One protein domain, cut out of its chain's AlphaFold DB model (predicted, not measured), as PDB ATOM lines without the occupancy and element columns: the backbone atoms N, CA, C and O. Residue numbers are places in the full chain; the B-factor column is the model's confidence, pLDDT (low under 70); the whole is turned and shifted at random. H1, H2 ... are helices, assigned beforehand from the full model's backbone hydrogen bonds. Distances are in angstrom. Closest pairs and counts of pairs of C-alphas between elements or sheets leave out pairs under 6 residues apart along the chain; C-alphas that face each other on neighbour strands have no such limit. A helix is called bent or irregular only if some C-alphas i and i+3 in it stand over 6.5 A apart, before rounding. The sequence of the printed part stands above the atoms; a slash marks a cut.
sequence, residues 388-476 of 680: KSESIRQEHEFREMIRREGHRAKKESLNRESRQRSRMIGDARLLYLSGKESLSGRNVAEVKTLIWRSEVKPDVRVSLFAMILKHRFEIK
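This is residues 388 to 476 of the 680 residues of the protein "DEKNAAC100868" of Brettanomyces naardenensis (UniProt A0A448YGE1). One very long helix, H1, runs out as a bare arm from a small compact head; residues 388 to 418 of H1 stick out free, and the head gathers at the other end of H1. In the head, H2 folds back over the last part of H1, and H3 is set across the end of H1, packing on it and on H2. The printed part has 89 residues with three named helices, in the order H1, H2, H3, and no named strand; the class is all helix. The whole is extended, with a radius of gyration of the C-alphas of 23.3 A, and its spans of 82 by 22 by 16 A owe their length to the arm. Without the free stretch, the remaining 58 residues span 36 by 22 by 15 A.

H1 is the longest helix, with 47 residues, from Lys 388 to Ser 434. Its first C-alpha stands at (4.043, -17.548, 52.646) and its last at (1.883, -8.043, -14.853), 68.2 A apart, and its N-to-C direction is (-0.09, 0.09, -0.99), along falling z. H2 has 13 residues, Gly 441 to Arg 453, and measures 19.4 A from first to last C-alpha; C-alpha 441 is at (0.255, 5.822, -12.556). H3 has 16 residues, Pro 458 to Phe 473, and measures 23.7 A from first to last C-alpha, ending with C-alpha 473 at (10.640, 7.410, -18.544). H3 is irregular: the C-alphas of Asp 459 and Val 462 are 7.5 A apart, and its line is a rough one.

H1 touches both H2 and H3, in each case with a part of its length alone. With residues 419 to 433 it touches H2, with 10 pairs of C-alphas within 8 A. The closest C-alphas of these two helices are those of Gly 426 and Leu 450, 5.6 A apart. H1 and H2 form a helical hairpin: they run opposite ways at a steep tilt of 40 degrees. With residues 431 to 434 alone, H1 touches residues 460 to 464 of H3. The closest C-alphas there are those of Ser 434 and Leu 464, 5.3 A apart, and the lines of H1 and H3 are about perpendicular, at 74 degrees. H2 and H3 only just touch, with 3 pairs of C-alphas within 8 A, made by residues 441 to 444 of H2 and 468 to 471 of H3. Their closest C-alphas are those of Val 444 and Ile 468, 6.5 A apart. H2 and H3 also form a helical hairpin, running opposite ways at a steep tilt of 45 degrees, with their centres 12.0 A apart. The helix packing is mostly crossed, with 0 of these 3 pairs at a shallow tilt. In the backbone of H1 every O i to N i+4 pair is within hydrogen-bond range; in H2 it is 7 of 9 pairs and in H3 10 of 12.

The two C-alphas farthest apart are those of Lys 388 and Lys 476, the first and last printed residues, 81.6 A apart. The body without residues 388 to 418 has a radius of gyration of 11.0 A, 1.07 times that of a compact globule of as many residues. The printed part has no cut. The link from H1 to H2 is short, with 6 residues between them, and the link from H2 to H3 is tight, with 4 residues; neither is long. The mean pLDDT of the printed part is 90.3, and no printed residue is under 70.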
ATOM      1  N   LYS A 388       5.338 -17.440  53.348       84.12
ATOM      2  CA  LYS A 388       4.043 -17.548  52.646       84.12
ATOM      3  C   LYS A 388       3.716 -16.288  51.835       84.12
ATOM      4  O   LYS A 388       3.199 -16.390  50.727       84.12
ATOM      5  N   SER A 389       4.040 -15.109  52.365       87.31
ATOM      6  CA  SER A 389       3.863 -13.824  51.675       87.31
ATOM      7  C   SER A 389       4.768 -13.696  50.445       87.31
ATOM      8  O   SER A 389       4.299 -13.279  49.386       87.31
ATOM      9  N   GLU A 390       6.036 -14.099  50.559       86.25
ATOM     10  CA  GLU A 390       7.002 -14.118  49.456       86.25
ATOM     11  C   GLU A 390       6.553 -15.089  48.356       86.25
ATOM     12  O   GLU A 390       6.534 -14.728  47.179       86.25
ATOM     13  N   SER A 391       6.118 -16.292  48.741       83.56
ATOM     14  CA  SER A 391       5.618 -17.304  47.810       83.56
ATOM     15  C   SER A 391       4.399 -16.808  47.032       83.56
ATOM     16  O   SER A 391       4.356 -16.973  45.818       83.56
ATOM     17  N   ILE A 392       3.422 -16.182  47.702       86.38
ATOM     18  CA  ILE A 392       2.228 -15.630  47.039       86.38
ATOM     19  C   ILE A 392       2.616 -14.497  46.083       86.38
ATOM     20  O   ILE A 392       2.107 -14.436  44.964       86.38
ATOM     21  N   ARG A 393       3.534 -13.614  46.498       89.31
ATOM     22  CA  ARG A 393       3.995 -12.498  45.666       89.31
ATOM     23  C   ARG A 393       4.688 -12.990  44.397       89.31
ATOM     24  O   ARG A 393       4.355 -12.526  43.312       89.31
ATOM     25  N   GLN A 394       5.622 -13.926  44.516       86.06
ATOM     26  CA  GLN A 394       6.357 -14.434  43.359       86.06
ATOM     27  C   GLN A 394       5.484 -15.286  42.444       86.06
ATOM     28  O   GLN A 394       5.623 -15.207  41.230       86.06
ATOM     29  N   GLU A 395       4.549 -16.057  43.000       83.56
ATOM     30  CA  GLU A 395       3.554 -16.779  42.209       83.56
ATOM     31  C   GLU A 395       2.682 -15.807  41.397       83.56
ATOM     32  O   GLU A 395       2.426 -16.028  40.215       83.56
ATOM     33  N   HIS A 396       2.274 -14.684  41.997       89.06
ATOM     34  CA  HIS A 396       1.566 -13.623  41.286       89.06
ATOM     35  C   HIS A 396       2.432 -12.978  40.187       89.06
ATOM     36  O   HIS A 396       1.970 -12.821  39.058       89.06
ATOM     37  N   GLU A 397       3.689 -12.629  40.482       89.31
ATOM     38  CA  GLU A 397       4.628 -12.063  39.499       89.31
ATOM     39  C   GLU A 397       4.891 -13.033  38.333       89.31
ATOM     40  O   GLU A 397       4.905 -12.618  37.174       89.31
ATOM     41  N   PHE A 398       5.018 -14.329  38.621       87.06
ATOM     42  CA  PHE A 398       5.180 -15.381  37.621       87.06
ATOM     43  C   PHE A 398       3.934 -15.534  36.742       87.06
ATOM     44  O   PHE A 398       4.050 -15.578  35.516       87.06
ATOM     45  N   ARG A 399       2.729 -15.529  37.327       89.06
ATOM     46  CA  ARG A 399       1.474 -15.545  36.555       89.06
ATOM     47  C   ARG A 399       1.344 -14.326  35.653       89.06
ATOM     48  O   ARG A 399       0.974 -14.479  34.492       89.06
ATOM     49  N   GLU A 400       1.678 -13.134  36.146       94.12
ATOM     50  CA  GLU A 400       1.663 -11.919  35.325       94.12
ATOM     51  C   GLU A 400       2.715 -11.961  34.212       94.12
ATOM     52  O   GLU A 400       2.436 -11.525  33.094       94.12
ATOM     53  N   MET A 401       3.896 -12.527  34.473       92.94
ATOM     54  CA  MET A 401       4.916 -12.759  33.450       92.94
ATOM     55  C   MET A 401       4.397 -13.698  32.356       92.94
ATOM     56  O   MET A 401       4.423 -13.327  31.184       92.94
ATOM     57  N   ILE A 402       3.853 -14.864  32.724       92.50
ATOM     58  CA  ILE A 402       3.268 -15.817  31.768       92.50
ATOM     59  C   ILE A 402       2.133 -15.166  30.981       92.50
ATOM     60  O   ILE A 402       2.072 -15.305  29.761       92.50
ATOM     61  N   ARG A 403       1.242 -14.424  31.645       93.88
ATOM     62  CA  ARG A 403       0.130 -13.733  30.985       93.88
ATOM     63  C   ARG A 403       0.641 -12.705  29.976       93.88
ATOM     64  O   ARG A 403       0.132 -12.641  28.856       93.88
ATOM     65  N   ARG A 404       1.660 -11.921  30.346       95.06
ATOM     66  CA  ARG A 404       2.282 -10.915  29.476       95.06
ATOM     67  C   ARG A 404       2.952 -11.555  28.262       95.06
ATOM     68  O   ARG A 404       2.707 -11.105  27.143       95.06
ATOM     69  N   GLU A 405       3.740 -12.609  28.463       92.69
ATOM     70  CA  GLU A 405       4.398 -13.324  27.364       92.69
ATOM     71  C   GLU A 405       3.385 -14.060  26.478       92.69
ATOM     72  O   GLU A 405       3.476 -13.988  25.254       92.69
ATOM     73  N   GLY A 406       2.340 -14.653  27.058       95.06
ATOM     74  CA  GLY A 406       1.236 -15.260  26.312       95.06
ATOM     75  C   GLY A 406       0.497 -14.248  25.432       95.06
ATOM     76  O   GLY A 406       0.232 -14.513  24.257       95.06
ATOM     77  N   HIS A 407       0.217 -13.045  25.949       94.19
ATOM     78  CA  HIS A 407      -0.355 -11.961  25.146       94.19
ATOM     79  C   HIS A 407       0.593 -11.482  24.042       94.19
ATOM     80  O   HIS A 407       0.136 -11.241  22.920       94.19
ATOM     81  N   ARG A 408       1.897 -11.357  24.324       93.31
ATOM     82  CA  ARG A 408       2.904 -10.968  23.326       93.31
ATOM     83  C   ARG A 408       2.990 -12.001  22.203       93.31
ATOM     84  O   ARG A 408       2.862 -11.619  21.042       93.31
ATOM     85  N   ALA A 409       3.102 -13.285  22.540       91.88
ATOM     86  CA  ALA A 409       3.150 -14.384  21.581       91.88
ATOM     87  C   ALA A 409       1.876 -14.449  20.724       91.88
ATOM     88  O   ALA A 409       1.951 -14.561  19.500       91.88
ATOM     89  N   LYS A 410       0.694 -14.280  21.337       94.88
ATOM     90  CA  LYS A 410      -0.580 -14.212  20.603       94.88
ATOM     91  C   LYS A 410      -0.623 -13.022  19.640       94.88
ATOM     92  O   LYS A 410      -1.042 -13.174  18.495       94.88
ATOM     93  N   LYS A 411      -0.182 -11.838  20.079       94.50
ATOM     94  CA  LYS A 411      -0.116 -10.635  19.235       94.50
ATOM     95  C   LYS A 411       0.858 -10.821  18.069       94.50
ATOM     96  O   LYS A 411       0.545 -10.431  16.948       94.50
ATOM     97  N   GLU A 412       2.021 -11.415  18.315       88.06
ATOM     98  CA  GLU A 412       3.008 -11.699  17.275       88.06
ATOM     99  C   GLU A 412       2.486 -12.719  16.258       88.06
ATOM    100  O   GLU A 412       2.605 -12.492  15.056       88.06
ATOM    101  N   SER A 413       1.830 -13.784  16.726       91.88
ATOM    102  CA  SER A 413       1.181 -14.786  15.877       91.88
ATOM    103  C   SER A 413       0.129 -14.157  14.954       91.88
ATOM    104  O   SER A 413       0.201 -14.338  13.738       91.88
ATOM    105  N   LEU A 414      -0.768 -13.321  15.493       93.38
ATOM    106  CA  LEU A 414      -1.764 -12.592  14.695       93.38
ATOM    107  C   LEU A 414      -1.119 -11.639  13.680       93.38
ATOM    108  O   LEU A 414      -1.566 -11.533  12.538       93.38
ATOM    109  N   ASN A 415      -0.044 -10.951  14.070       88.69
ATOM    110  CA  ASN A 415       0.699 -10.084  13.157       88.69
ATOM    111  C   ASN A 415       1.363 -10.885  12.031       88.69
ATOM    112  O   ASN A 415       1.357 -10.434  10.886       88.69
ATOM    113  N   ARG A 416       1.918 -12.063  12.334       87.88
ATOM    114  CA  ARG A 416       2.531 -12.961  11.349       87.88
ATOM    115  C   ARG A 416       1.493 -13.459  10.342       87.88
ATOM    116  O   ARG A 416       1.723 -13.356   9.140       87.88
ATOM    117  N   GLU A 417       0.325 -13.881  10.819       91.06
ATOM    118  CA  GLU A 417      -0.797 -14.301   9.971       91.06
ATOM    119  C   GLU A 417      -1.308 -13.153   9.082       91.06
ATOM    120  O   GLU A 417      -1.504 -13.319   7.876       91.06
ATOM    121  N   SER A 418      -1.465 -11.951   9.646       90.56
ATOM    122  CA  SER A 418      -1.867 -10.752   8.900       90.56
ATOM    123  C   SER A 418      -0.859 -10.377   7.806       90.56
ATOM    124  O   SER A 418      -1.244 -10.060   6.672       90.56
ATOM    125  N   ARG A 419       0.446 -10.475   8.103       86.31
ATOM    126  CA  ARG A 419       1.516 -10.282   7.112       86.31
ATOM    127  C   ARG A 419       1.415 -11.322   6.005       86.31
ATOM    128  O   ARG A 419       1.378 -10.932   4.845       86.31
ATOM    129  N   GLN A 420       1.284 -12.604   6.343       89.38
ATOM    130  CA  GLN A 420       1.166 -13.686   5.363       89.38
ATOM    131  C   GLN A 420      -0.043 -13.495   4.435       89.38
ATOM    132  O   GLN A 420       0.097 -13.593   3.218       89.38
ATOM    133  N   ARG A 421      -1.213 -13.134   4.975       91.81
ATOM    134  CA  ARG A 421      -2.393 -12.792   4.158       91.81
ATOM    135  C   ARG A 421      -2.121 -11.620   3.222       91.81
ATOM    136  O   ARG A 421      -2.456 -11.685   2.044       91.81
ATOM    137  N   SER A 422      -1.484 -10.568   3.733       90.06
ATOM    138  CA  SER A 422      -1.122  -9.396   2.930       90.06
ATOM    139  C   SER A 422      -0.142  -9.743   1.805       90.06
ATOM    140  O   SER A 422      -0.255  -9.162   0.728       90.06
ATOM    141  N   ARG A 423       0.778 -10.696   2.028       90.00
ATOM    142  CA  ARG A 423       1.667 -11.231   0.984       90.00
ATOM    143  C   ARG A 423       0.887 -11.949  -0.096       90.00
ATOM    144  O   ARG A 423       0.969 -11.540  -1.240       90.00
ATOM    145  N   MET A 424       0.045 -12.917   0.273       92.06
ATOM    146  CA  MET A 424      -0.742 -13.681  -0.702       92.06
ATOM    147  C   MET A 424      -1.618 -12.778  -1.581       92.06
ATOM    148  O   MET A 424      -1.682 -12.956  -2.797       92.06
ATOM    149  N   ILE A 425      -2.269 -11.781  -0.973       93.81
ATOM    150  CA  ILE A 425      -3.069 -10.790  -1.707       93.81
ATOM    151  C   ILE A 425      -2.174  -9.969  -2.640       93.81
ATOM    152  O   ILE A 425      -2.533  -9.736  -3.794       93.81
ATOM    153  N   GLY A 426      -1.012  -9.534  -2.153       92.88
ATOM    154  CA  GLY A 426      -0.059  -8.761  -2.935       92.88
ATOM    155  C   GLY A 426       0.542  -9.541  -4.103       92.88
ATOM    156  O   GLY A 426       0.581  -9.011  -5.208       92.88
ATOM    157  N   ASP A 427       0.914 -10.802  -3.905       91.75
ATOM    158  CA  ASP A 427       1.445 -11.688  -4.945       91.75
ATOM    159  C   ASP A 427       0.405 -11.918  -6.050       91.75
ATOM    160  O   ASP A 427       0.702 -11.770  -7.239       91.75
ATOM    161  N   ALA A 428      -0.847 -12.210  -5.671       93.25
ATOM    162  CA  ALA A 428      -1.951 -12.355  -6.620       93.25
ATOM    163  C   ALA A 428      -2.209 -11.051  -7.393       93.25
ATOM    164  O   ALA A 428      -2.465 -11.062  -8.600       93.25
ATOM    165  N   ARG A 429      -2.105  -9.907  -6.708       94.75
ATOM    166  CA  ARG A 429      -2.315  -8.599  -7.321       94.75
ATOM    167  C   ARG A 429      -1.183  -8.204  -8.266       94.75
ATOM    168  O   ARG A 429      -1.465  -7.663  -9.332       94.75
ATOM    169  N   LEU A 430       0.068  -8.496  -7.919       94.00
ATOM    170  CA  LEU A 430       1.221  -8.280  -8.793       94.00
ATOM    171  C   LEU A 430       1.118  -9.128 -10.061       94.00
ATOM    172  O   LEU A 430       1.333  -8.597 -11.145       94.00
ATOM    173  N   LEU A 431       0.698 -10.391  -9.934       93.50
ATOM    174  CA  LEU A 431       0.452 -11.276 -11.076       93.50
ATOM    175  C   LEU A 431      -0.630 -10.718 -12.018       93.50
ATOM    176  O   LEU A 431      -0.486 -10.733 -13.238       93.50
ATOM    177  N   TYR A 432      -1.709 -10.172 -11.453       93.88
ATOM    178  CA  TYR A 432      -2.749  -9.511 -12.241       93.88
ATOM    179  C   TYR A 432      -2.227  -8.261 -12.965       93.88
ATOM    180  O   TYR A 432      -2.546  -8.033 -14.130       93.88
ATOM    181  N   LEU A 433      -1.421  -7.438 -12.289       93.56
ATOM    182  CA  LEU A 433      -0.865  -6.219 -12.878       93.56
ATOM    183  C   LEU A 433       0.190  -6.514 -13.945       93.56
ATOM    184  O   LEU A 433       0.288  -5.747 -14.899       93.56
ATOM    185  N   SER A 434       0.924  -7.624 -13.831       92.31
ATOM    186  CA  SER A 434       1.883  -8.043 -14.853       92.31
ATOM    187  C   SER A 434       1.243  -8.504 -16.164       92.31
ATOM    188  O   SER A 434       1.902  -8.470 -17.195       92.31
ATOM    189  N   GLY A 435      -0.024  -8.929 -16.134       91.44
ATOM    190  CA  GLY A 435      -0.765  -9.337 -17.332       91.44
ATOM    191  C   GLY A 435      -1.361  -8.174 -18.130       91.44
ATOM    192  O   GLY A 435      -2.010  -8.403 -19.145       91.44
ATOM    193  N   LYS A 436      -1.195  -6.929 -17.671       91.56
ATOM    194  CA  LYS A 436      -1.665  -5.743 -18.396       91.56
ATOM    195  C   LYS A 436      -0.628  -5.304 -19.421       91.56
ATOM    196  O   LYS A 436       0.561  -5.400 -19.165       91.56
ATOM    197  N   GLU A 437      -1.078  -4.736 -20.535       87.25
ATOM    198  CA  GLU A 437      -0.180  -4.191 -21.566       87.25
ATOM    199  C   GLU A 437       0.505  -2.886 -21.124       87.25
ATOM    200  O   GLU A 437       1.619  -2.576 -21.543       87.25
ATOM    201  N   SER A 438      -0.152  -2.108 -20.257       88.31
ATOM    202  CA  SER A 438       0.391  -0.867 -19.704       88.31
ATOM    203  C   SER A 438      -0.066  -0.628 -18.265       88.31
ATOM    204  O   SER A 438      -1.155  -1.029 -17.831       88.31
ATOM    205  N   LEU A 439       0.783   0.053 -17.493       91.31
ATOM    206  CA  LEU A 439       0.478   0.450 -16.123       91.31
ATOM    207  C   LEU A 439       0.072   1.923 -16.088       91.31
ATOM    208  O   LEU A 439       0.837   2.795 -16.471       91.31
ATOM    209  N   SER A 440      -1.121   2.205 -15.564       91.31
ATOM    210  CA  SER A 440      -1.502   3.558 -15.142       91.31
ATOM    211  C   SER A 440      -0.675   3.988 -13.923       91.31
ATOM    212  O   SER A 440      -0.311   3.142 -13.105       91.31
ATOM    213  N   GLY A 441      -0.470   5.293 -13.719       91.44
ATOM    214  CA  GLY A 441       0.255   5.822 -12.556       91.44
ATOM    215  C   GLY A 441      -0.283   5.337 -11.203       91.44
ATOM    216  O   GLY A 441       0.496   5.070 -10.288       91.44
ATOM    217  N   ARG A 442      -1.601   5.102 -11.087       93.38
ATOM    218  CA  ARG A 442      -2.197   4.488  -9.884       93.38
ATOM    219  C   ARG A 442      -1.740   3.041  -9.687       93.38
ATOM    220  O   ARG A 442      -1.443   2.652  -8.563       93.38
ATOM    221  N   ASN A 443      -1.652   2.269 -10.770       94.06
ATOM    222  CA  ASN A 443      -1.153   0.895 -10.725       94.06
ATOM    223  C   ASN A 443       0.342   0.880 -10.389       94.06
ATOM    224  O   ASN A 443       0.769   0.034  -9.619       94.06
ATOM    225  N   VAL A 444       1.138   1.826 -10.900       93.25
ATOM    226  CA  VAL A 444       2.565   1.931 -10.546       93.25
ATOM    227  C   VAL A 444       2.742   2.249  -9.060       93.25
ATOM    228  O   VAL A 444       3.570   1.630  -8.394       93.25
ATOM    229  N   ALA A 445       1.945   3.170  -8.511       93.62
ATOM    230  CA  ALA A 445       1.944   3.449  -7.075       93.62
ATOM    231  C   ALA A 445       1.543   2.209  -6.256       93.62
ATOM    232  O   ALA A 445       2.186   1.896  -5.254       93.62
ATOM    233  N   GLU A 446       0.533   1.465  -6.712       94.25
ATOM    234  CA  GLU A 446       0.129   0.196  -6.105       94.25
ATOM    235  C   GLU A 446       1.286  -0.819  -6.126       94.25
ATOM    236  O   GLU A 446       1.675  -1.318  -5.071       94.25
ATOM    237  N   VAL A 447       1.925  -1.043  -7.279       94.06
ATOM    238  CA  VAL A 447       3.079  -1.947  -7.428       94.06
ATOM    239  C   VAL A 447       4.217  -1.562  -6.484       94.06
ATOM    240  O   VAL A 447       4.731  -2.425  -5.773       94.06
ATOM    241  N   LYS A 448       4.560  -0.271  -6.393       93.44
ATOM    242  CA  LYS A 448       5.566   0.239  -5.445       93.44
ATOM    243  C   LYS A 448       5.254  -0.180  -4.008       93.44
ATOM    244  O   LYS A 448       6.131  -0.681  -3.310       93.44
ATOM    245  N   THR A 449       3.999  -0.044  -3.573       93.31
ATOM    246  CA  THR A 449       3.594  -0.462  -2.219       93.31
ATOM    247  C   THR A 449       3.604  -1.980  -2.027       93.31
ATOM    248  O   THR A 449       3.950  -2.458  -0.945       93.31
ATOM    249  N   LEU A 450       3.251  -2.743  -3.064       93.06
ATOM    250  CA  LEU A 450       3.172  -4.200  -3.005       93.06
ATOM    251  C   LEU A 450       4.553  -4.858  -2.977       93.06
ATOM    252  O   LEU A 450       4.722  -5.832  -2.244       93.06
ATOM    253  N   ILE A 451       5.541  -4.308  -3.693       93.81
ATOM    254  CA  ILE A 451       6.908  -4.855  -3.765       93.81
ATOM    255  C   ILE A 451       7.591  -4.889  -2.393       93.81
ATOM    256  O   ILE A 451       8.385  -5.790  -2.141       93.81
ATOM    257  N   TRP A 452       7.258  -3.989  -1.462       92.44
ATOM    258  CA  TRP A 452       7.778  -4.061  -0.088       92.44
ATOM    259  C   TRP A 452       7.322  -5.305   0.667       92.44
ATOM    260  O   TRP A 452       8.060  -5.834   1.491       92.44
ATOM    261  N   ARG A 453       6.098  -5.765   0.405       89.81
ATOM    262  CA  ARG A 453       5.462  -6.851   1.162       89.81
ATOM    263  C   ARG A 453       5.603  -8.195   0.468       89.81
ATOM    264  O   ARG A 453       5.727  -9.205   1.145       89.81
ATOM    265  N   SER A 454       5.585  -8.178  -0.856       88.94
ATOM    266  CA  SER A 454       5.301  -9.330  -1.710       88.94
ATOM    267  C   SER A 454       6.527  -9.666  -2.549       88.94
ATOM    268  O   SER A 454       7.357  -8.790  -2.829       88.94
ATOM    269  N   GLU A 455       6.661 -10.922  -2.944       87.06
ATOM    270  CA  GLU A 455       7.744 -11.365  -3.816       87.06
ATOM    271  C   GLU A 455       7.204 -11.459  -5.236       87.06
ATOM    272  O   GLU A 455       6.217 -12.131  -5.518       87.06
ATOM    273  N   VAL A 456       7.834 -10.742  -6.165       85.38
ATOM    274  CA  VAL A 456       7.430 -10.830  -7.568       85.38
ATOM    275  C   VAL A 456       7.747 -12.249  -8.041       85.38
ATOM    276  O   VAL A 456       8.845 -12.730  -7.774       85.38
ATOM    277  N   LYS A 457       6.828 -12.937  -8.724       86.62
ATOM    278  CA  LYS A 457       7.100 -14.285  -9.256       86.62
ATOM    279  C   LYS A 457       8.102 -14.237 -10.422       86.62
ATOM    280  O   LYS A 457       7.999 -13.297 -11.211       86.62
ATOM    281  N   PRO A 458       9.010 -15.226 -10.563       82.69
ATOM    282  CA  PRO A 458      10.030 -15.280 -11.617       82.69
ATOM    283  C   PRO A 458       9.509 -14.908 -13.010       82.69
ATOM    284  O   PRO A 458       9.982 -13.941 -13.604       82.69
ATOM    285  N   ASP A 459       8.441 -15.579 -13.438       86.75
ATOM    286  CA  ASP A 459       7.873 -15.500 -14.790       86.75
ATOM    287  C   ASP A 459       7.419 -14.093 -15.202       86.75
ATOM    288  O   ASP A 459       7.376 -13.756 -16.382       86.75
ATOM    289  N   VAL A 460       7.062 -13.252 -14.228       89.25
ATOM    290  CA  VAL A 460       6.453 -11.941 -14.486       89.25
ATOM    291  C   VAL A 460       7.359 -10.763 -14.153       89.25
ATOM    292  O   VAL A 460       7.019  -9.621 -14.468       89.25
ATOM    293  N   ARG A 461       8.529 -11.012 -13.550       89.19
ATOM    294  CA  ARG A 461       9.463  -9.967 -13.094       89.19
ATOM    295  C   ARG A 461       9.937  -9.070 -14.222       89.19
ATOM    296  O   ARG A 461       9.824  -7.853 -14.114       89.19
ATOM    297  N   VAL A 462      10.447  -9.661 -15.301       88.06
ATOM    298  CA  VAL A 462      11.056  -8.909 -16.409       88.06
ATOM    299  C   VAL A 462      10.018  -8.014 -17.087       88.06
ATOM    300  O   VAL A 462      10.280  -6.830 -17.304       88.06
ATOM    301  N   SER A 463       8.823  -8.555 -17.345       90.00
ATOM    302  CA  SER A 463       7.693  -7.799 -17.899       90.00
ATOM    303  C   SER A 463       7.286  -6.648 -16.975       90.00
ATOM    304  O   SER A 463       7.184  -5.497 -17.404       90.00
ATOM    305  N   LEU A 464       7.141  -6.924 -15.674       91.94
ATOM    306  CA  LEU A 464       6.769  -5.910 -14.694       91.94
ATOM    307  C   LEU A 464       7.817  -4.790 -14.597       91.94
ATOM    308  O   LEU A 464       7.446  -3.618 -14.560       91.94
ATOM    309  N   PHE A 465       9.113  -5.119 -14.600       91.69
ATOM    310  CA  PHE A 465      10.192  -4.125 -14.598       91.69
ATOM    311  C   PHE A 465      10.153  -3.248 -15.843       91.69
ATOM    312  O   PHE A 465      10.199  -2.024 -15.719       91.69
ATOM    313  N   ALA A 466      10.006  -3.855 -17.022       90.19
ATOM    314  CA  ALA A 466       9.895  -3.114 -18.269       90.19
ATOM    315  C   ALA A 466       8.704  -2.146 -18.235       90.19
ATOM    316  O   ALA A 466       8.857  -0.971 -18.562       90.19
ATOM    317  N   MET A 467       7.540  -2.586 -17.750       90.44
ATOM    318  CA  MET A 467       6.359  -1.728 -17.631       90.44
ATOM    319  C   MET A 467       6.536  -0.562 -16.653       90.44
ATOM    320  O   MET A 467       6.104   0.554 -16.948       90.44
ATOM    321  N   ILE A 468       7.164  -0.796 -15.498       91.81
ATOM    322  CA  ILE A 468       7.445   0.272 -14.527       91.81
ATOM    323  C   ILE A 468       8.374   1.318 -15.152       91.81
ATOM    324  O   ILE A 468       8.129   2.519 -15.021       91.81
ATOM    325  N   LEU A 469       9.423   0.871 -15.846       88.94
ATOM    326  CA  LEU A 469      10.410   1.753 -16.463       88.94
ATOM    327  C   LEU A 469       9.821   2.531 -17.641       88.94
ATOM    328  O   LEU A 469      10.021   3.741 -17.706       88.94
ATOM    329  N   LYS A 470       9.018   1.888 -18.500       88.81
ATOM    330  CA  LYS A 470       8.272   2.569 -19.572       88.81
ATOM    331  C   LYS A 470       7.419   3.707 -19.034       88.81
ATOM    332  O   LYS A 470       7.476   4.810 -19.558       88.81
ATOM    333  N   HIS A 471       6.666   3.461 -17.960       89.56
ATOM    334  CA  HIS A 471       5.856   4.508 -17.343       89.56
ATOM    335  C   HIS A 471       6.722   5.616 -16.729       89.56
ATOM    336  O   HIS A 471       6.360   6.785 -16.793       89.56
ATOM    337  N   ARG A 472       7.849   5.273 -16.092       87.62
ATOM    338  CA  ARG A 472       8.717   6.257 -15.427       87.62
ATOM    339  C   ARG A 472       9.415   7.198 -16.408       87.62
ATOM    340  O   ARG A 472       9.550   8.375 -16.097       87.62
ATOM    341  N   PHE A 473       9.880   6.668 -17.535       85.81
ATOM    342  CA  PHE A 473      10.640   7.410 -18.544       85.81
ATOM    343  C   PHE A 473       9.797   7.800 -19.765       85.81
ATOM    344  O   PHE A 473      10.344   8.289 -20.745       85.81
ATOM    345  N   GLU A 474       8.482   7.563 -19.716       84.00
ATOM    346  CA  GLU A 474       7.532   7.829 -20.809       84.00
ATOM    347  C   GLU A 474       7.929   7.178 -22.153       84.00
ATOM    348  O   GLU A 474       7.603   7.673 -23.234       84.00
ATOM    349  N   ILE A 475       8.617   6.032 -22.090       83.75
ATOM    350  CA  ILE A 475       9.091   5.292 -23.267       83.75
ATOM    351  C   ILE A 475       7.905   4.573 -23.913       83.75
ATOM    352  O   ILE A 475       7.232   3.757 -23.276       83.75
ATOM    353  N   LYS A 476       7.660   4.862 -25.196       76.12
ATOM    354  CA  LYS A 476       6.483   4.364 -25.928       76.12
ATOM    355  C   LYS A 476       6.687   2.983 -26.545       76.12
ATOM    356  O   LYS A 476       5.704   2.275 -26.743       76.12
TER     357      LYS A 476